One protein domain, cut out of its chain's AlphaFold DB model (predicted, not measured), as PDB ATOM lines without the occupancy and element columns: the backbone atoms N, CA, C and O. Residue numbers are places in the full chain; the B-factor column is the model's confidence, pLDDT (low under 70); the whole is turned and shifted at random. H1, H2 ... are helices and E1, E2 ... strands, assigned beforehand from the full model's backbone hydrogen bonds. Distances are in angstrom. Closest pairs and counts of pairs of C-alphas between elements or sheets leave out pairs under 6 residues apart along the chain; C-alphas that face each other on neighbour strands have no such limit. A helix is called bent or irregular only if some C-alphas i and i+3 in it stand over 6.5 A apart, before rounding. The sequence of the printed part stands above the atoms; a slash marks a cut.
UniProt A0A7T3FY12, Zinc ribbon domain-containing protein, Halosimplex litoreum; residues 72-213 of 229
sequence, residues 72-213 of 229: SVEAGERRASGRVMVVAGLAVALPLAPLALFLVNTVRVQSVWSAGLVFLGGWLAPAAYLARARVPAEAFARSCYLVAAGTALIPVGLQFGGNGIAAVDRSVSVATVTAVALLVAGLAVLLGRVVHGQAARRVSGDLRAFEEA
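AT A GLANCE: This is residues 72 to 213 of the 229 residues of the protein "Zinc ribbon domain-containing protein" of Halosimplex litoreum (UniProt A0A7T3FY12). Two long helices, H4 and H5, lie side by side as a hairpin, and H1, H2 and H3 pack on H4 away from H5. Residues 201 to 212 of H5 stick out. The 142 printed residues hold E1, then H1 to H5: mostly helix, loose, radius of gyration of the C-alphas 19.3 A, spans 67 by 33 by 18 A.

IN THESE COORDINATES: Find C-alpha 174 at (355.670, 493.068, 380.585); H5 runs 56.9 A to C-alpha 212 at (408.771, 478.214, 394.753). H4, residues 136 to 160, spans 36.2 A and is irregular, only just: C-alphas 152 and 155 are 6.8 A apart. Find H3 at 112 to 130, H2 at 96 to 107, H1 at 82 to 92 and E1 at 78 to 80.

HOW THE PARTS SIT: H4, the hub, touches H5 at 14 degrees, a shallow tilt, opposite ways; closest C-alphas: Ala 148 and Ala 185, 4.0 A. H2 touches H3; closest C-alphas: Ala 97 and Trp 123, 4.6 A. H1's O i to N i+4 pairs are all within hydrogen-bond range; H4 has 18 of 21.

THE WHOLE: The printed part has no cut; the link H4 to H5 is long. pLDDT is under 70 in 51 residues.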
ATOM      1  N   SER A  72     387.679 466.433 406.218       40.72
ATOM      2  CA  SER A  72     388.315 465.161 405.863       40.72
ATOM      3  C   SER A  72     389.422 465.399 404.832       40.72
ATOM      4  O   SER A  72     389.196 465.899 403.726       40.72
ATOM      5  N   VAL A  73     390.656 465.061 405.201       47.59
ATOM      6  CA  VAL A  73     391.813 465.129 404.302       47.59
ATOM      7  C   VAL A  73     392.000 463.757 403.667       47.59
ATOM      8  O   VAL A  73     392.641 462.878 404.228       47.59
ATOM      9  N   GLU A  74     391.441 463.576 402.472       41.50
ATOM     10  CA  GLU A  74     391.677 462.390 401.648       41.50
ATOM     11  C   GLU A  74     392.396 462.826 400.360       41.50
ATOM     12  O   GLU A  74     391.830 463.562 399.545       41.50
ATOM     13  N   ALA A  75     393.642 462.365 400.184       42.38
ATOM     14  CA  ALA A  75     394.538 462.643 399.049       42.38
ATOM     15  C   ALA A  75     395.155 464.061 398.958       42.38
ATOM     16  O   ALA A  75     395.390 464.555 397.860       42.38
ATOM     17  N   GLY A  76     395.450 464.716 400.087       48.53
ATOM     18  CA  GLY A  76     396.232 465.969 400.100       48.53
ATOM     19  C   GLY A  76     395.460 467.246 399.735       48.53
ATOM     20  O   GLY A  76     396.033 468.329 399.742       48.53
ATOM     21  N   GLU A  77     394.152 467.149 399.485       47.59
ATOM     22  CA  GLU A  77     393.263 468.294 399.269       47.59
ATOM     23  C   GLU A  77     392.288 468.422 400.451       47.59
ATOM     24  O   GLU A  77     391.578 467.469 400.781       47.59
ATOM     25  N   ARG A  78     392.234 469.595 401.100       49.53
ATOM     26  CA  ARG A  78     391.309 469.868 402.217       49.53
ATOM     27  C   ARG A  78     389.856 469.814 401.711       49.53
ATOM     28  O   ARG A  78     389.437 470.720 400.988       49.53
ATOM     29  N   ARG A  79     389.070 468.787 402.070       49.81
ATOM     30  CA  ARG A  79     387.619 468.723 401.789       49.81
ATOM     31  C   ARG A  79     386.818 469.068 403.041       49.81
ATOM     32  O   ARG A  79     387.077 468.521 404.102       49.81
ATOM     33  N   ALA A  80     385.821 469.943 402.898       52.34
ATOM     34  CA  ALA A  80     384.825 470.198 403.940       52.34
ATOM     35  C   ALA A  80     383.963 468.952 404.177       52.34
ATOM     36  O   ALA A  80     383.607 468.253 403.225       52.34
ATOM     37  N   SER A  81     383.619 468.676 405.430       60.00
ATOM     38  CA  SER A  81     382.858 467.488 405.787       60.00
ATOM     39  C   SER A  81     381.444 467.495 405.223       60.00
ATOM     40  O   SER A  81     380.835 468.538 404.953       60.00
ATOM     41  N   GLY A  82     380.897 466.291 405.039       60.81
ATOM     42  CA  GLY A  82     379.604 466.091 404.388       60.81
ATOM     43  C   GLY A  82     378.453 466.859 405.046       60.81
ATOM     44  O   GLY A  82     377.545 467.300 404.345       60.81
ATOM     45  N   ARG A  83     378.497 467.089 406.366       62.22
ATOM     46  CA  ARG A  83     377.460 467.835 407.100       62.22
ATOM     47  C   ARG A  83     377.458 469.323 406.754       62.22
ATOM     48  O   ARG A  83     376.391 469.879 406.495       62.22
ATOM     49  N   VAL A  84     378.635 469.942 406.648       66.50
ATOM     50  CA  VAL A  84     378.777 471.354 406.246       66.50
ATOM     51  C   VAL A  84     378.249 471.567 404.834       66.50
ATOM     52  O   VAL A  84     377.516 472.519 404.578       66.50
ATOM     53  N   MET A  85     378.552 470.643 403.920       64.50
ATOM     54  CA  MET A  85     378.073 470.713 402.537       64.50
ATOM     55  C   MET A  85     376.555 470.544 402.422       64.50
ATOM     56  O   MET A  85     375.935 471.177 401.566       64.50
ATOM     57  N   VAL A  86     375.935 469.751 403.300       68.38
ATOM     58  CA  VAL A  86     374.471 469.632 403.374       68.38
ATOM     59  C   VAL A  86     373.838 470.934 403.869       68.38
ATOM     60  O   VAL A  86     372.899 471.417 403.239       68.38
ATOM     61  N   VAL A  87     374.365 471.542 404.937       74.38
ATOM     62  CA  VAL A  87     373.849 472.819 405.468       74.38
ATOM     63  C   VAL A  87     374.039 473.949 404.455       74.38
ATOM     64  O   VAL A  87     373.097 474.690 404.173       74.38
ATOM     65  N   ALA A  88     375.219 474.038 403.836       68.12
ATOM     66  CA  ALA A  88     375.502 475.016 402.793       68.12
ATOM     67  C   ALA A  88     374.594 474.818 401.569       68.12
ATOM     68  O   ALA A  88     374.011 475.780 401.074       68.12
ATOM     69  N   GLY A  89     374.408 473.576 401.108       71.12
ATOM     70  CA  GLY A  89     373.501 473.253 400.003       71.12
ATOM     71  C   GLY A  89     372.044 473.616 400.304       71.12
ATOM     72  O   GLY A  89     371.358 474.166 399.440       71.12
ATOM     73  N   LEU A  90     371.582 473.374 401.535       74.75
ATOM     74  CA  LEU A  90     370.234 473.720 401.990       74.75
ATOM     75  C   LEU A  90     370.020 475.242 402.064       74.75
ATOM     76  O   LEU A  90     368.989 475.738 401.601       74.75
ATOM     77  N   ALA A  91     370.998 475.978 402.602       76.75
ATOM     78  CA  ALA A  91     370.968 477.437 402.712       76.75
ATOM     79  C   ALA A  91     371.003 478.112 401.333       76.75
ATOM     80  O   ALA A  91     370.235 479.030 401.054       76.75
ATOM     81  N   VAL A  92     371.848 477.608 400.433       73.31
ATOM     82  CA  VAL A  92     371.992 478.125 399.066       73.31
ATOM     83  C   VAL A  92     370.760 477.828 398.199       73.31
ATOM     84  O   VAL A  92     370.466 478.588 397.276       73.31
ATOM     85  N   ALA A  93     370.008 476.763 398.490       76.88
ATOM     86  CA  ALA A  93     368.784 476.410 397.768       76.88
ATOM     87  C   ALA A  93     367.522 477.140 398.268       76.88
ATOM     88  O   ALA A  93     366.481 477.060 397.615       76.88
ATOM     89  N   LEU A  94     367.595 477.876 399.383       83.50
ATOM     90  CA  LEU A  94     366.468 478.627 399.950       83.50
ATOM     91  C   LEU A  94     365.719 479.523 398.931       83.50
ATOM     92  O   LEU A  94     364.490 479.460 398.895       83.50
ATOM     93  N   PRO A  95     366.385 480.311 398.055       78.94
ATOM     94  CA  PRO A  95     365.684 481.155 397.082       78.94
ATOM     95  C   PRO A  95     365.036 480.377 395.923       78.94
ATOM     96  O   PRO A  95     364.179 480.924 395.230       78.94
ATOM     97  N   LEU A  96     365.398 479.108 395.697       79.38
ATOM     98  CA  LEU A  96     364.833 478.304 394.604       79.38
ATOM     99  C   LEU A  96     363.411 477.821 394.909       79.38
ATOM    100  O   LEU A  96     362.610 477.670 393.990       79.38
ATOM    101  N   ALA A  97     363.074 477.639 396.186       85.69
ATOM    102  CA  ALA A  97     361.755 477.197 396.623       85.69
ATOM    103  C   ALA A  97     360.619 478.172 396.233       85.69
ATOM    104  O   ALA A  97     359.686 477.749 395.538       85.69
ATOM    105  N   PRO A  98     360.676 479.478 396.587       87.12
ATOM    106  CA  PRO A  98     359.657 480.435 396.159       87.12
ATOM    107  C   PRO A  98     359.668 480.653 394.642       87.12
ATOM    108  O   PRO A  98     358.609 480.849 394.049       87.12
ATOM    109  N   LEU A  99     360.835 480.568 393.995       82.94
ATOM    110  CA  LEU A  99     360.957 480.737 392.548       82.94
ATOM    111  C   LEU A  99     360.278 479.591 391.781       82.94
ATOM    112  O   LEU A  99     359.507 479.839 390.854       82.94
ATOM    113  N   ALA A 100     360.516 478.340 392.182       85.00
ATOM    114  CA  ALA A 100     359.870 477.170 391.592       85.00
ATOM    115  C   ALA A 100     358.350 477.214 391.795       85.00
ATOM    116  O   ALA A 100     357.591 476.987 390.851       85.00
ATOM    117  N   LEU A 101     357.905 477.572 393.003       86.38
ATOM    118  CA  LEU A 101     356.487 477.741 393.307       86.38
ATOM    119  C   LEU A 101     355.841 478.799 392.407       86.38
ATOM    120  O   LEU A 101     354.789 478.543 391.818       86.38
ATOM    121  N   PHE A 102     356.489 479.957 392.266       84.31
ATOM    122  CA  PHE A 102     356.022 481.033 391.401       84.31
ATOM    123  C   PHE A 102     355.879 480.561 389.951       84.31
ATOM    124  O   PHE A 102     354.798 480.693 389.376       84.31
ATOM    125  N   LEU A 103     356.925 479.952 389.381       83.25
ATOM    126  CA  LEU A 103     356.918 479.479 387.996       83.25
ATOM    127  C   LEU A 103     355.799 478.467 387.738       83.25
ATOM    128  O   LEU A 103     355.057 478.614 386.768       83.25
ATOM    129  N   VAL A 104     355.618 477.474 388.609       84.38
ATOM    130  CA  VAL A 104     354.565 476.467 388.414       84.38
ATOM    131  C   VAL A 104     353.173 477.091 388.532       84.38
ATOM    132  O   VAL A 104     352.294 476.793 387.718       84.38
ATOM    133  N   ASN A 105     352.984 478.007 389.484       85.00
ATOM    134  CA  ASN A 105     351.718 478.711 389.664       85.00
ATOM    135  C   ASN A 105     351.359 479.616 388.469       85.00
ATOM    136  O   ASN A 105     350.178 479.849 388.208       85.00
ATOM    137  N   THR A 106     352.342 480.092 387.691       80.06
ATOM    138  CA  THR A 106     352.046 480.834 386.448       80.06
ATOM    139  C   THR A 106     351.348 479.972 385.391       80.06
ATOM    140  O   THR A 106     350.535 480.486 384.625       80.06
ATOM    141  N   VAL A 107     351.605 478.658 385.381       80.19
ATOM    142  CA  VAL A 107     351.124 477.735 384.338       80.19
ATOM    143  C   VAL A 107     349.898 476.935 384.783       80.19
ATOM    144  O   VAL A 107     349.025 476.645 383.968       80.19
ATOM    145  N   ARG A 108     349.799 476.567 386.067       79.62
ATOM    146  CA  ARG A 108     348.684 475.773 386.613       79.62
ATOM    147  C   ARG A 108     348.213 476.321 387.958       79.62
ATOM    148  O   ARG A 108     349.037 476.628 388.808       79.62
ATOM    149  N   VAL A 109     346.896 476.426 388.140       80.12
ATOM    150  CA  VAL A 109     346.306 476.773 389.439       80.12
ATOM    151  C   VAL A 109     346.607 475.633 390.405       80.12
ATOM    152  O   VAL A 109     346.239 474.489 390.137       80.12
ATOM    153  N   GLN A 110     347.293 475.942 391.502       80.50
ATOM    154  CA  GLN A 110     347.707 474.947 392.485       80.50
ATOM    155  C   GLN A 110     346.763 474.908 393.684       80.50
ATOM    156  O   GLN A 110     346.278 475.928 394.170       80.50
ATOM    157  N   SER A 111     346.538 473.701 394.192       88.94
ATOM    158  CA  SER A 111     345.959 473.482 395.517       88.94
ATOM    159  C   SER A 111     347.008 473.710 396.610       88.94
ATOM    160  O   SER A 111     348.207 473.617 396.356       88.94
ATOM    161  N   VAL A 112     346.580 473.924 397.858       89.81
ATOM    162  CA  VAL A 112     347.493 474.105 399.008       89.81
ATOM    163  C   VAL A 112     348.489 472.941 399.142       89.81
ATOM    164  O   VAL A 112     349.672 473.153 399.400       89.81
ATOM    165  N   TRP A 113     348.036 471.712 398.884       88.88
ATOM    166  CA  TRP A 113     348.879 470.513 398.932       88.88
ATOM    167  C   TRP A 113     349.927 470.463 397.818       88.88
ATOM    168  O   TRP A 113     351.100 470.196 398.074       88.88
ATOM    169  N   SER A 114     349.521 470.740 396.578       85.06
ATOM    170  CA  SER A 114     350.445 470.748 395.437       85.06
ATOM    171  C   SER A 114     351.441 471.906 395.521       85.06
ATOM    172  O   SER A 114     352.614 471.714 395.212       85.06
ATOM    173  N   ALA A 115     351.020 473.068 396.030       85.69
ATOM    174  CA  ALA A 115     351.906 474.184 396.342       85.69
ATOM    175  C   ALA A 115     352.986 473.786 397.365       85.69
ATOM    176  O   ALA A 115     354.168 474.036 397.133       85.69
ATOM    177  N   GLY A 116     352.604 473.095 398.446       88.56
ATOM    178  CA  GLY A 116     353.554 472.573 399.432       88.56
ATOM    179  C   GLY A 116     354.571 471.598 398.827       88.56
ATOM    180  O   GLY A 116     355.769 471.726 399.070       88.56
ATOM    181  N   LEU A 117     354.118 470.672 397.973       87.44
ATOM    182  CA  LEU A 117     355.003 469.720 397.291       87.44
ATOM    183  C   LEU A 117     355.960 470.397 396.303       87.44
ATOM    184  O   LEU A 117     357.129 470.025 396.243       87.44
ATOM    185  N   VAL A 118     355.499 471.399 395.551       86.69
ATOM    186  CA  VAL A 118     356.357 472.159 394.626       86.69
ATOM    187  C   VAL A 118     357.391 472.981 395.385       86.69
ATOM    188  O   VAL A 118     358.548 473.012 394.976       86.69
ATOM    189  N   PHE A 119     357.003 473.605 396.497       88.38
ATOM    190  CA  PHE A 119     357.928 474.348 397.347       88.38
ATOM    191  C   PHE A 119     359.023 473.431 397.909       88.38
ATOM    192  O   PHE A 119     360.209 473.699 397.732       88.38
ATOM    193  N   LEU A 120     358.631 472.305 398.516       86.56
ATOM    194  CA  LEU A 120     359.575 471.332 399.066       86.56
ATOM    195  C   LEU A 120     360.445 470.699 397.980       86.56
ATOM    196  O   LEU A 120     361.648 470.571 398.171       86.56
ATOM    197  N   GLY A 121     359.875 470.343 396.828       85.69
ATOM    198  CA  GLY A 121     360.628 469.791 395.701       85.69
ATOM    199  C   GLY A 121     361.624 470.794 395.117       85.69
ATOM    200  O   GLY A 121     362.782 470.449 394.892       85.69
ATOM    201  N   GLY A 122     361.201 472.047 394.938       84.00
ATOM    202  CA  GLY A 122     362.046 473.149 394.474       84.00
ATOM    203  C   GLY A 122     363.145 473.539 395.462       84.00
ATOM    204  O   GLY A 122     364.151 474.106 395.051       84.00
ATOM    205  N   TRP A 123     362.990 473.201 396.742       86.12
ATOM    206  CA  TRP A 123     364.015 473.400 397.762       86.12
ATOM    207  C   TRP A 123     364.966 472.203 397.891       86.12
ATOM    208  O   TRP A 123     366.185 472.340 397.771       86.12
ATOM    209  N   LEU A 124     364.408 471.012 398.115       82.62
ATOM    210  CA  LEU A 124     365.153 469.810 398.482       82.62
ATOM    211  C   LEU A 124     365.863 469.175 397.290       82.62
ATOM    212  O   LEU A 124     366.965 468.658 397.459       82.62
ATOM    213  N   ALA A 125     365.282 469.209 396.087       79.38
ATOM    214  CA  ALA A 125     365.927 468.598 394.926       79.38
ATOM    215  C   ALA A 125     367.215 469.343 394.520       79.38
ATOM    216  O   ALA A 125     368.241 468.680 394.342       79.38
ATOM    217  N   PRO A 126     367.239 470.692 394.451       73.81
ATOM    218  CA  PRO A 126     368.485 471.423 394.249       73.81
ATOM    219  C   PRO A 126     369.456 471.264 395.417       73.81
ATOM    220  O   PRO A 126     370.643 471.077 395.170       73.81
ATOM    221  N   ALA A 127     368.980 471.263 396.667       76.06
ATOM    222  CA  ALA A 127     369.842 471.041 397.831       76.06
ATOM    223  C   ALA A 127     370.550 469.675 397.762       76.06
ATOM    224  O   ALA A 127     371.767 469.596 397.924       76.06
ATOM    225  N   ALA A 128     369.819 468.607 397.429       75.12
ATOM    226  CA  ALA A 128     370.373 467.263 397.268       75.12
ATOM    227  C   ALA A 128     371.331 467.153 396.070       75.12
ATOM    228  O   ALA A 128     372.321 466.423 396.130       75.12
ATOM    229  N   TYR A 129     371.061 467.879 394.980       74.69
ATOM    230  CA  TYR A 129     371.963 467.955 393.829       74.69
ATOM    231  C   TYR A 129     373.270 468.686 394.176       74.69
ATOM    232  O   TYR A 129     374.353 468.218 393.825       74.69
ATOM    233  N   LEU A 130     373.181 469.799 394.907       68.88
ATOM    234  CA  LEU A 130     374.328 470.612 395.317       68.88
ATOM    235  C   LEU A 130     375.181 469.930 396.395       68.88
ATOM    236  O   LEU A 130     376.402 470.049 396.351       68.88
ATOM    237  N   ALA A 131     374.572 469.139 397.283       67.56
ATOM    238  CA  ALA A 131     375.278 468.348 398.294       67.56
ATOM    239  C   ALA A 131     376.228 467.285 397.701       67.56
ATOM    240  O   ALA A 131     377.087 466.766 398.406       67.56
ATOM    241  N   ARG A 132     376.107 466.960 396.404       69.25
ATOM    242  CA  ARG A 132     377.019 466.040 395.698       69.25
ATOM    243  C   ARG A 132     378.263 466.720 395.119       69.25
ATOM    244  O   ARG A 132     379.108 466.033 394.544       69.25
ATOM    245  N   ALA A 133     378.373 468.046 395.192       67.31
ATOM    246  CA  ALA A 133     379.545 468.752 394.681       67.31
ATOM    247  C   ALA A 133     380.774 468.470 395.559       67.31
ATOM    248  O   ALA A 133     380.676 468.451 396.781       67.31
ATOM    249  N   ARG A 134     381.943 468.273 394.934       59.34
ATOM    250  CA  ARG A 134     383.204 468.024 395.659       59.34
ATOM    251  C   ARG A 134     383.804 469.298 396.261       59.34
ATOM    252  O   ARG A 134     384.659 469.196 397.133       59.34
ATOM    253  N   VAL A 135     383.371 470.474 395.793       65.25
ATOM    254  CA  VAL A 135     383.914 471.781 396.184       65.25
ATOM    255  C   VAL A 135     382.768 472.769 396.472       65.25
ATOM    256  O   VAL A 135     381.886 472.927 395.621       65.25
ATOM    257  N   PRO A 136     382.780 473.495 397.610       63.91
ATOM    258  CA  PRO A 136     381.731 474.461 397.965       63.91
ATOM    259  C   PRO A 136     381.534 475.566 396.914       63.91
ATOM    260  O   PRO A 136     380.407 475.935 396.580       63.91
ATOM    261  N   ALA A 137     382.632 476.057 396.332       65.31
ATOM    262  CA  ALA A 137     382.599 477.099 395.307       65.31
ATOM    263  C   ALA A 137     381.872 476.651 394.024       65.31
ATOM    264  O   ALA A 137     381.215 477.452 393.358       65.31
ATOM    265  N   GLU A 138     381.943 475.362 393.686       68.75
ATOM    266  CA  GLU A 138     381.242 474.798 392.532       68.75
ATOM    267  C   GLU A 138     379.729 474.706 392.783       68.75
ATOM    268  O   GLU A 138     378.933 474.989 391.884       68.75
ATOM    269  N   ALA A 139     379.323 474.372 394.013       71.56
ATOM    270  CA  ALA A 139     377.917 474.360 394.410       71.56
ATOM    271  C   ALA A 139     377.291 475.763 394.315       71.56
ATOM    272  O   ALA A 139     376.203 475.920 393.758       71.56
ATOM    273  N   PHE A 140     378.007 476.792 394.773       71.00
ATOM    274  CA  PHE A 140     377.553 478.180 394.661       71.00
ATOM    275  C   PHE A 140     377.450 478.648 393.200       71.00
ATOM    276  O   PHE A 140     376.460 479.253 392.799       71.00
ATOM    277  N   ALA A 141     378.432 478.313 392.357       71.44
ATOM    278  CA  ALA A 141     378.357 478.650 390.937       71.44
ATOM    279  C   ALA A 141     377.141 477.984 390.261       71.44
ATOM    280  O   ALA A 141     376.406 478.637 389.520       71.44
ATOM    281  N   ARG A 142     376.882 476.700 390.555       76.62
ATOM    282  CA  ARG A 142     375.718 475.959 390.039       76.62
ATOM    283  C   ARG A 142     374.389 476.559 390.496       76.62
ATOM    284  O   ARG A 142     373.475 476.659 389.678       76.62
ATOM    285  N   SER A 143     374.272 476.990 391.751       76.38
ATOM    286  CA  SER A 143     373.042 477.622 392.240       76.38
ATOM    287  C   SER A 143     372.782 478.972 391.573       76.38
ATOM    288  O   SER A 143     371.647 479.228 391.172       76.38
ATOM    289  N   CYS A 144     373.816 479.789 391.337       73.94
ATOM    290  CA  CYS A 144     373.691 481.031 390.570       73.94
ATOM    291  C   CYS A 144     373.150 480.780 389.157       73.94
ATOM    292  O   CYS A 144     372.275 481.516 388.699       73.94
ATOM    293  N   TYR A 145     373.601 479.720 388.478       76.19
ATOM    294  CA  TYR A 145     373.057 479.350 387.168       76.19
ATOM    295  C   TYR A 145     371.601 478.875 387.241       76.19
ATOM    296  O   TYR A 145     370.813 479.227 386.365       76.19
ATOM    297  N   LEU A 146     371.216 478.128 388.282       77.38
ATOM    298  CA  LEU A 146     369.822 477.714 388.488       77.38
ATOM    299  C   LEU A 146     368.904 478.914 388.749       77.38
ATOM    300  O   LEU A 146     367.826 478.997 388.163       77.38
ATOM    301  N   VAL A 147     369.348 479.868 389.570       77.31
ATOM    302  CA  VAL A 147     368.622 481.120 389.819       77.31
ATOM    303  C   VAL A 147     368.517 481.939 388.537       77.31
ATOM    304  O   VAL A 147     367.432 482.424 388.218       77.31
ATOM    305  N   ALA A 148     369.596 482.055 387.761       76.69
ATOM    306  CA  ALA A 148     369.579 482.760 386.483       76.69
ATOM    307  C   ALA A 148     368.596 482.125 385.491       76.69
ATOM    308  O   ALA A 148     367.778 482.831 384.903       76.69
ATOM    309  N   ALA A 149     368.631 480.799 385.343       82.00
ATOM    310  CA  ALA A 149     367.725 480.065 384.465       82.00
ATOM    311  C   ALA A 149     366.262 480.223 384.904       82.00
ATOM    312  O   ALA A 149     365.401 480.547 384.090       82.00
ATOM    313  N   GLY A 150     365.986 480.063 386.201       80.00
ATOM    314  CA  GLY A 150     364.652 480.251 386.760       80.00
ATOM    315  C   GLY A 150     364.126 481.677 386.570       80.00
ATOM    316  O   GLY A 150     362.984 481.872 386.162       80.00
ATOM    317  N   THR A 151     364.981 482.677 386.785       80.38
ATOM    318  CA  THR A 151     364.634 484.093 386.599       80.38
ATOM    319  C   THR A 151     364.387 484.416 385.122       80.38
ATOM    320  O   THR A 151     363.424 485.103 384.794       80.38
ATOM    321  N   ALA A 152     365.186 483.862 384.207       83.12
ATOM    322  CA  ALA A 152     364.999 484.030 382.765       83.12
ATOM    323  C   ALA A 152     363.711 483.367 382.234       83.12
ATOM    324  O   ALA A 152     363.193 483.782 381.198       83.12
ATOM    325  N   LEU A 153     363.165 482.372 382.942       82.12
ATOM    326  CA  LEU A 153     361.895 481.724 382.596       82.12
ATOM    327  C   LEU A 153     360.656 482.516 383.035       82.12
ATOM    328  O   LEU A 153     359.568 482.256 382.522       82.12
ATOM    329  N   ILE A 154     360.796 483.507 383.922       82.88
ATOM    330  CA  ILE A 154     359.693 484.379 384.364       82.88
ATOM    331  C   ILE A 154     358.918 484.999 383.184       82.88
ATOM    332  O   ILE A 154     357.697 484.838 383.145       82.88
ATOM    333  N   PRO A 155     359.550 485.672 382.197       78.44
ATOM    334  CA  PRO A 155     358.823 486.258 381.069       78.44
ATOM    335  C   PRO A 155     358.082 485.216 380.223       78.44
ATOM    336  O   PRO A 155     356.963 485.475 379.789       78.44
ATOM    337  N   VAL A 156     358.656 484.021 380.049       79.31
ATOM    338  CA  VAL A 156     358.007 482.906 379.340       79.31
ATOM    339  C   VAL A 156     356.760 482.451 380.103       79.31
ATOM    340  O   VAL A 156     355.677 482.371 379.527       79.31
ATOM    341  N   GLY A 157     356.867 482.241 381.417       73.12
ATOM    342  CA  GLY A 157     355.723 481.887 382.265       73.12
ATOM    343  C   GLY A 157     354.615 482.946 382.246       73.12
ATOM    344  O   GLY A 157     353.437 482.608 382.194       73.12
ATOM    345  N   LEU A 158     354.971 484.233 382.202       75.31
ATOM    346  CA  LEU A 158     353.998 485.326 382.107       75.31
ATOM    347  C   LEU A 158     353.339 485.450 380.725       75.31
ATOM    348  O   LEU A 158     352.222 485.961 380.652       75.31
ATOM    349  N   GLN A 159     354.011 485.025 379.653       73.75
ATOM    350  CA  GLN A 159     353.498 485.076 378.281       73.75
ATOM    351  C   GLN A 159     352.585 483.885 377.954       73.75
ATOM    352  O   GLN A 159     351.582 484.057 377.265       73.75
ATOM    353  N   PHE A 160     352.916 482.692 378.459       71.12
ATOM    354  CA  PHE A 160     352.182 481.447 378.195       71.12
ATOM    355  C   PHE A 160     351.257 481.012 379.346       71.12
ATOM    356  O   PHE A 160     350.516 480.037 379.210       71.12
ATOM    357  N   GLY A 161     351.292 481.703 380.487       65.19
ATOM    358  CA  GLY A 161     350.516 481.363 381.677       65.19
ATOM    359  C   GLY A 161     349.013 481.586 381.501       65.19
ATOM    360  O   GLY A 161     348.545 482.721 381.423       65.19
ATOM    361  N   GLY A 162     348.239 480.497 381.495       61.00
ATOM    362  CA  GLY A 162     346.781 480.511 381.311       61.00
ATOM    363  C   GLY A 162     345.967 480.986 382.524       61.00
ATOM    364  O   GLY A 162     344.745 481.064 382.440       61.00
ATOM    365  N   ASN A 163     346.617 481.317 383.645       58.09
ATOM    366  CA  ASN A 163     345.951 481.551 384.935       58.09
ATOM    367  C   ASN A 163     345.611 483.024 385.218       58.09
ATOM    368  O   ASN A 163     345.401 483.401 386.367       58.09
ATOM    369  N   GLY A 164     345.595 483.889 384.203       54.47
ATOM    370  CA  GLY A 164     345.104 485.262 384.363       54.47
ATOM    371  C   GLY A 164     346.004 486.211 385.167       54.47
ATOM    372  O   GLY A 164     345.649 487.373 385.310       54.47
ATOM    373  N   ILE A 165     347.208 485.810 385.598       55.62
ATOM    374  CA  ILE A 165     348.212 486.737 386.180       55.62
ATOM    375  C   ILE A 165     348.643 487.804 385.139       55.62
ATOM    376  O   ILE A 165     349.180 488.857 385.480       55.62
ATOM    377  N   ALA A 166     348.404 487.551 383.846       53.47
ATOM    378  CA  ALA A 166     348.505 488.521 382.748       53.47
ATOM    379  C   ALA A 166     347.259 489.387 382.523       53.47
ATOM    380  O   ALA A 166     347.376 490.425 381.883       53.47
ATOM    381  N   ALA A 167     346.108 488.988 383.064       52.78
ATOM    382  CA  ALA A 167     344.834 489.691 382.937       52.78
ATOM    383  C   ALA A 167     344.504 490.588 384.147       52.78
ATOM    384  O   ALA A 167     343.605 491.416 384.054       52.78
ATOM    385  N   VAL A 168     345.216 490.443 385.271       58.09
ATOM    386  CA  VAL A 168     345.134 491.377 386.405       58.09
ATOM    387  C   VAL A 168     345.861 492.665 386.023       58.09
ATOM    388  O   VAL A 168     347.013 492.587 385.595       58.09
ATOM    389  N   ASP A 169     345.192 493.813 386.179       56.59
ATOM    390  CA  ASP A 169     345.709 495.173 385.952       56.59
ATOM    391  C   ASP A 169     347.155 495.309 386.443       56.59
ATOM    392  O   ASP A 169     347.444 495.454 387.634       56.59
ATOM    393  N   ARG A 170     348.101 495.179 385.513       61.56
ATOM    394  CA  ARG A 170     349.516 495.134 385.850       61.56
ATOM    395  C   ARG A 170     350.015 496.570 385.852       61.56
ATOM    396  O   ARG A 170     350.167 497.176 384.798       61.56
ATOM    397  N   SER A 171     350.310 497.106 387.035       64.94
ATOM    398  CA  SER A 171     350.893 498.449 387.193       64.94
ATOM    399  C   SER A 171     352.247 498.612 386.487       64.94
ATOM    400  O   SER A 171     352.700 499.731 386.259       64.94
ATOM    401  N   VAL A 172     352.895 497.500 386.121       71.81
ATOM    402  CA  VAL A 172     354.210 497.446 385.482       71.81
ATOM    403  C   VAL A 172     354.129 496.675 384.162       71.81
ATOM    404  O   VAL A 172     353.559 495.584 384.093       71.81
ATOM    405  N   SER A 173     354.735 497.225 383.105       80.81
ATOM    406  CA  SER A 173     354.711 496.619 381.770       80.81
ATOM    407  C   SER A 173     355.452 495.273 381.719       80.81
ATOM    408  O   SER A 173     356.468 495.074 382.390       80.81
ATOM    409  N   VAL A 174     354.986 494.351 380.864       79.62
ATOM    410  CA  VAL A 174     355.670 493.068 380.585       79.62
ATOM    411  C   VAL A 174     357.119 493.303 380.149       79.62
ATOM    412  O   VAL A 174     358.012 492.554 380.543       79.62
ATOM    413  N   ALA A 175     357.362 494.360 379.370       80.00
ATOM    414  CA  ALA A 175     358.693 494.732 378.907       80.00
ATOM    415  C   ALA A 175     359.620 495.095 380.078       80.00
ATOM    416  O   ALA A 175     360.748 494.615 380.127       80.00
ATOM    417  N   THR A 176     359.130 495.861 381.058       81.50
ATOM    418  CA  THR A 176     359.886 496.205 382.273       81.50
ATOM    419  C   THR A 176     360.220 494.956 383.085       81.50
ATOM    420  O   THR A 176     361.372 494.770 383.466       81.50
ATOM    421  N   VAL A 177     359.248 494.060 383.301       80.75
ATOM    422  CA  VAL A 177     359.482 492.797 384.027       80.75
ATOM    423  C   VAL A 177     360.511 491.930 383.301       80.75
ATOM    424  O   VAL A 177     361.417 491.393 383.931       80.75
ATOM    425  N   THR A 178     360.413 491.834 381.974       83.38
ATOM    426  CA  THR A 178     361.359 491.077 381.143       83.38
ATOM    427  C   THR A 178     362.764 491.670 381.230       83.38
ATOM    428  O   THR A 178     363.722 490.935 381.449       83.38
ATOM    429  N   ALA A 179     362.895 492.995 381.119       81.94
ATOM    430  CA  ALA A 179     364.179 493.680 381.214       81.94
ATOM    431  C   ALA A 179     364.840 493.468 382.585       81.94
ATOM    432  O   ALA A 179     366.013 493.105 382.646       81.94
ATOM    433  N   VAL A 180     364.085 493.624 383.680       83.88
ATOM    434  CA  VAL A 180     364.593 493.403 385.043       83.88
ATOM    435  C   VAL A 180     364.975 491.937 385.258       83.88
ATOM    436  O   VAL A 180     366.058 491.663 385.767       83.88
ATOM    437  N   ALA A 181     364.139 490.989 384.826       82.69
ATOM    438  CA  ALA A 181     364.426 489.561 384.948       82.69
ATOM    439  C   ALA A 181     365.704 489.162 384.191       82.69
ATOM    440  O   ALA A 181     366.548 488.453 384.738       82.69
ATOM    441  N   LEU A 182     365.886 489.655 382.961       85.12
ATOM    442  CA  LEU A 182     367.094 489.401 382.170       85.12
ATOM    443  C   LEU A 182     368.336 490.063 382.772       85.12
ATOM    444  O   LEU A 182     369.407 489.460 382.752       85.12
ATOM    445  N   LEU A 183     368.201 491.262 383.342       86.00
ATOM    446  CA  LEU A 183     369.293 491.940 384.038       86.00
ATOM    447  C   LEU A 183     369.740 491.136 385.265       86.00
ATOM    448  O   LEU A 183     370.930 490.861 385.415       86.00
ATOM    449  N   VAL A 184     368.798 490.707 386.110       83.00
ATOM    450  CA  VAL A 184     369.088 489.888 387.299       83.00
ATOM    451  C   VAL A 184     369.691 488.539 386.899       83.00
ATOM    452  O   VAL A 184     370.688 488.118 387.485       83.00
ATOM    453  N   ALA A 185     369.155 487.884 385.864       82.81
ATOM    454  CA  ALA A 185     369.716 486.640 385.337       82.81
ATOM    455  C   ALA A 185     371.145 486.836 384.802       82.81
ATOM    456  O   ALA A 185     372.028 486.025 385.084       82.81
ATOM    457  N   GLY A 186     371.396 487.930 384.078       80.69
ATOM    458  CA  GLY A 186     372.720 488.287 383.572       80.69
ATOM    459  C   GLY A 186     373.732 488.522 384.694       80.69
ATOM    460  O   GLY A 186     374.834 487.974 384.646       80.69
ATOM    461  N   LEU A 187     373.345 489.261 385.737       84.50
ATOM    462  CA  LEU A 187     374.173 489.464 386.931       84.50
ATOM    463  C   LEU A 187     374.478 488.143 387.638       84.50
ATOM    464  O   LEU A 187     375.633 487.894 387.976       84.50
ATOM    465  N   ALA A 188     373.485 487.269 387.812       77.88
ATOM    466  CA  ALA A 188     373.682 485.963 388.435       77.88
ATOM    467  C   ALA A 188     374.652 485.074 387.629       77.88
ATOM    468  O   ALA A 188     375.529 484.434 388.213       77.88
ATOM    469  N   VAL A 189     374.569 485.084 386.291       81.81
ATOM    470  CA  VAL A 189     375.534 484.395 385.410       81.81
ATOM    471  C   VAL A 189     376.937 484.978 385.556       81.81
ATOM    472  O   VAL A 189     377.907 484.222 385.649       81.81
ATOM    473  N   LEU A 190     377.060 486.308 385.574       82.12
ATOM    474  CA  LEU A 190     378.344 486.985 385.734       82.12
ATOM    475  C   LEU A 190     378.998 486.592 387.064       82.12
ATOM    476  O   LEU A 190     380.162 486.196 387.085       82.12
ATOM    477  N   LEU A 191     378.229 486.631 388.151       78.69
ATOM    478  CA  LEU A 191     378.693 486.274 389.488       78.69
ATOM    479  C   LEU A 191     379.127 484.803 389.550       78.69
ATOM    480  O   LEU A 191     380.222 484.507 390.024       78.69
ATOM    481  N   GLY A 192     378.334 483.893 388.971       77.56
ATOM    482  CA  GLY A 192     378.689 482.478 388.852       77.56
ATOM    483  C   GLY A 192     380.001 482.252 388.088       77.56
ATOM    484  O   GLY A 192     380.835 481.454 388.517       77.56
ATOM    485  N   ARG A 193     380.235 482.992 386.994       79.50
ATOM    486  CA  ARG A 193     381.503 482.940 386.240       79.50
ATOM    487  C   ARG A 193     382.688 483.472 387.037       79.50
ATOM    488  O   ARG A 193     383.755 482.863 386.992       79.50
ATOM    489  N   VAL A 194     382.516 484.585 387.748       78.62
ATOM    490  CA  VAL A 194     383.578 485.181 388.574       78.62
ATOM    491  C   VAL A 194     383.983 484.221 389.685       78.62
ATOM    492  O   VAL A 194     385.167 483.922 389.817       78.62
ATOM    493  N   VAL A 195     383.015 483.670 390.422       75.12
ATOM    494  CA  VAL A 195     383.282 482.720 391.513       75.12
ATOM    495  C   VAL A 195     383.967 481.455 390.992       75.12
ATOM    496  O   VAL A 195     384.961 481.013 391.568       75.12
ATOM    497  N   HIS A 196     383.514 480.912 389.858       74.62
ATOM    498  CA  HIS A 196     384.158 479.756 389.231       74.62
ATOM    499  C   HIS A 196     385.605 480.057 388.802       74.62
ATOM    500  O   HIS A 196     386.514 479.261 389.032       74.62
ATOM    501  N   GLY A 197     385.841 481.246 388.238       70.25
ATOM    502  CA  GLY A 197     387.174 481.699 387.852       70.25
ATOM    503  C   GLY A 197     388.105 481.956 389.039       70.25
ATOM    504  O   GLY A 197     389.303 481.706 388.929       70.25
ATOM    505  N   GLN A 198     387.593 482.437 390.174       70.69
ATOM    506  CA  GLN A 198     388.398 482.633 391.384       70.69
ATOM    507  C   GLN A 198     388.773 481.311 392.056       70.69
ATOM    508  O   GLN A 198     389.904 481.176 392.521       70.69
ATOM    509  N   ALA A 199     387.877 480.319 392.040       65.06
ATOM    510  CA  ALA A 199     388.174 478.979 392.539       65.06
ATOM    511  C   ALA A 199     389.333 478.327 391.763       65.06
ATOM    512  O   ALA A 199     390.256 477.798 392.374       65.06
ATOM    513  N   ALA A 200     389.344 478.451 390.430       63.12
ATOM    514  CA  ALA A 200     390.433 477.937 389.596       63.12
ATOM    515  C   ALA A 200     391.775 478.652 389.853       63.12
ATOM    516  O   ALA A 200     392.830 478.022 389.843       63.12
ATOM    517  N   ARG A 201     391.742 479.967 390.117       64.12
ATOM    518  CA  ARG A 201     392.957 480.763 390.356       64.12
ATOM    519  C   ARG A 201     393.594 480.508 391.719       64.12
ATOM    520  O   ARG A 201     394.819 480.495 391.786       64.12
ATOM    521  N   ARG A 202     392.809 480.283 392.784       59.75
ATOM    522  CA  ARG A 202     393.369 479.963 394.114       59.75
ATOM    523  C   ARG A 202     394.183 478.671 394.091       59.75
ATOM    524  O   ARG A 202     395.309 478.672 394.562       59.75
ATOM    525  N   VAL A 203     393.668 477.627 393.439       57.53
ATOM    526  CA  VAL A 203     394.383 476.347 393.295       57.53
ATOM    527  C   VAL A 203     395.703 476.526 392.536       57.53
ATOM    528  O   VAL A 203     396.725 475.985 392.940       57.53
ATOM    529  N   SER A 204     395.721 477.345 391.476       59.38
ATOM    530  CA  SER A 204     396.965 477.635 390.743       59.38
ATOM    531  C   SER A 204     397.959 478.514 391.511       59.38
ATOM    532  O   SER A 204     399.156 478.452 391.242       59.38
ATOM    533  N   GLY A 205     397.470 479.351 392.433       64.31
ATOM    534  CA  GLY A 205     398.298 480.213 393.276       64.31
ATOM    535  C   GLY A 205     399.015 479.421 394.364       64.31
ATOM    536  O   GLY A 205     400.225 479.566 394.505       64.31
ATOM    537  N   ASP A 206     398.294 478.528 395.046       59.03
ATOM    538  CA  ASP A 206     398.878 477.638 396.054       59.03
ATOM    539  C   ASP A 206     399.912 476.700 395.422       59.03
ATOM    540  O   ASP A 206     401.022 476.590 395.930       59.03
ATOM    541  N   LEU A 207     399.609 476.092 394.265       56.94
ATOM    542  CA  LEU A 207     400.566 475.231 393.555       56.94
ATOM    543  C   LEU A 207     401.869 475.963 393.199       56.94
ATOM    544  O   LEU A 207     402.944 475.398 393.368       56.94
ATOM    545  N   ARG A 208     401.790 477.230 392.768       58.72
ATOM    546  CA  ARG A 208     402.979 478.056 392.503       58.72
ATOM    547  C   ARG A 208     403.764 478.386 393.767       58.72
ATOM    548  O   ARG A 208     404.985 478.319 393.739       58.72
ATOM    549  N   ALA A 209     403.079 478.712 394.861       63.22
ATOM    550  CA  ALA A 209     403.731 479.001 396.134       63.22
ATOM    551  C   ALA A 209     404.469 477.771 396.698       63.22
ATOM    552  O   ALA A 209     405.549 477.914 397.262       63.22
ATOM    553  N   PHE A 210     403.925 476.563 396.511       59.16
ATOM    554  CA  PHE A 210     404.602 475.319 396.892       59.16
ATOM    555  C   PHE A 210     405.803 474.986 396.001       59.16
ATOM    556  O   PHE A 210     406.794 474.460 396.501       59.16
ATOM    557  N   GLU A 211     405.725 475.277 394.702       68.62
ATOM    558  CA  GLU A 211     406.825 475.032 393.762       68.62
ATOM    559  C   GLU A 211     408.011 475.974 394.016       68.62
ATOM    560  O   GLU A 211     409.154 475.537 393.977       68.62
ATOM    561  N   GLU A 212     407.744 477.226 394.393       68.88
ATOM    562  CA  GLU A 212     408.771 478.214 394.753       68.88
ATOM    563  C   GLU A 212     409.380 477.982 396.149       68.88
ATOM    564  O   GLU A 212     410.501 478.399 396.424       68.88
ATOM    565  N   ALA A 213     408.674 477.263 397.028       67.19
ATOM    566  CA  ALA A 213     409.174 476.852 398.339       67.19
ATOM    567  C   ALA A 213     409.952 475.523 398.315       67.19
ATOM    568  O   ALA A 213     410.415 475.084 399.369       67.19
TER     569      ALA A 213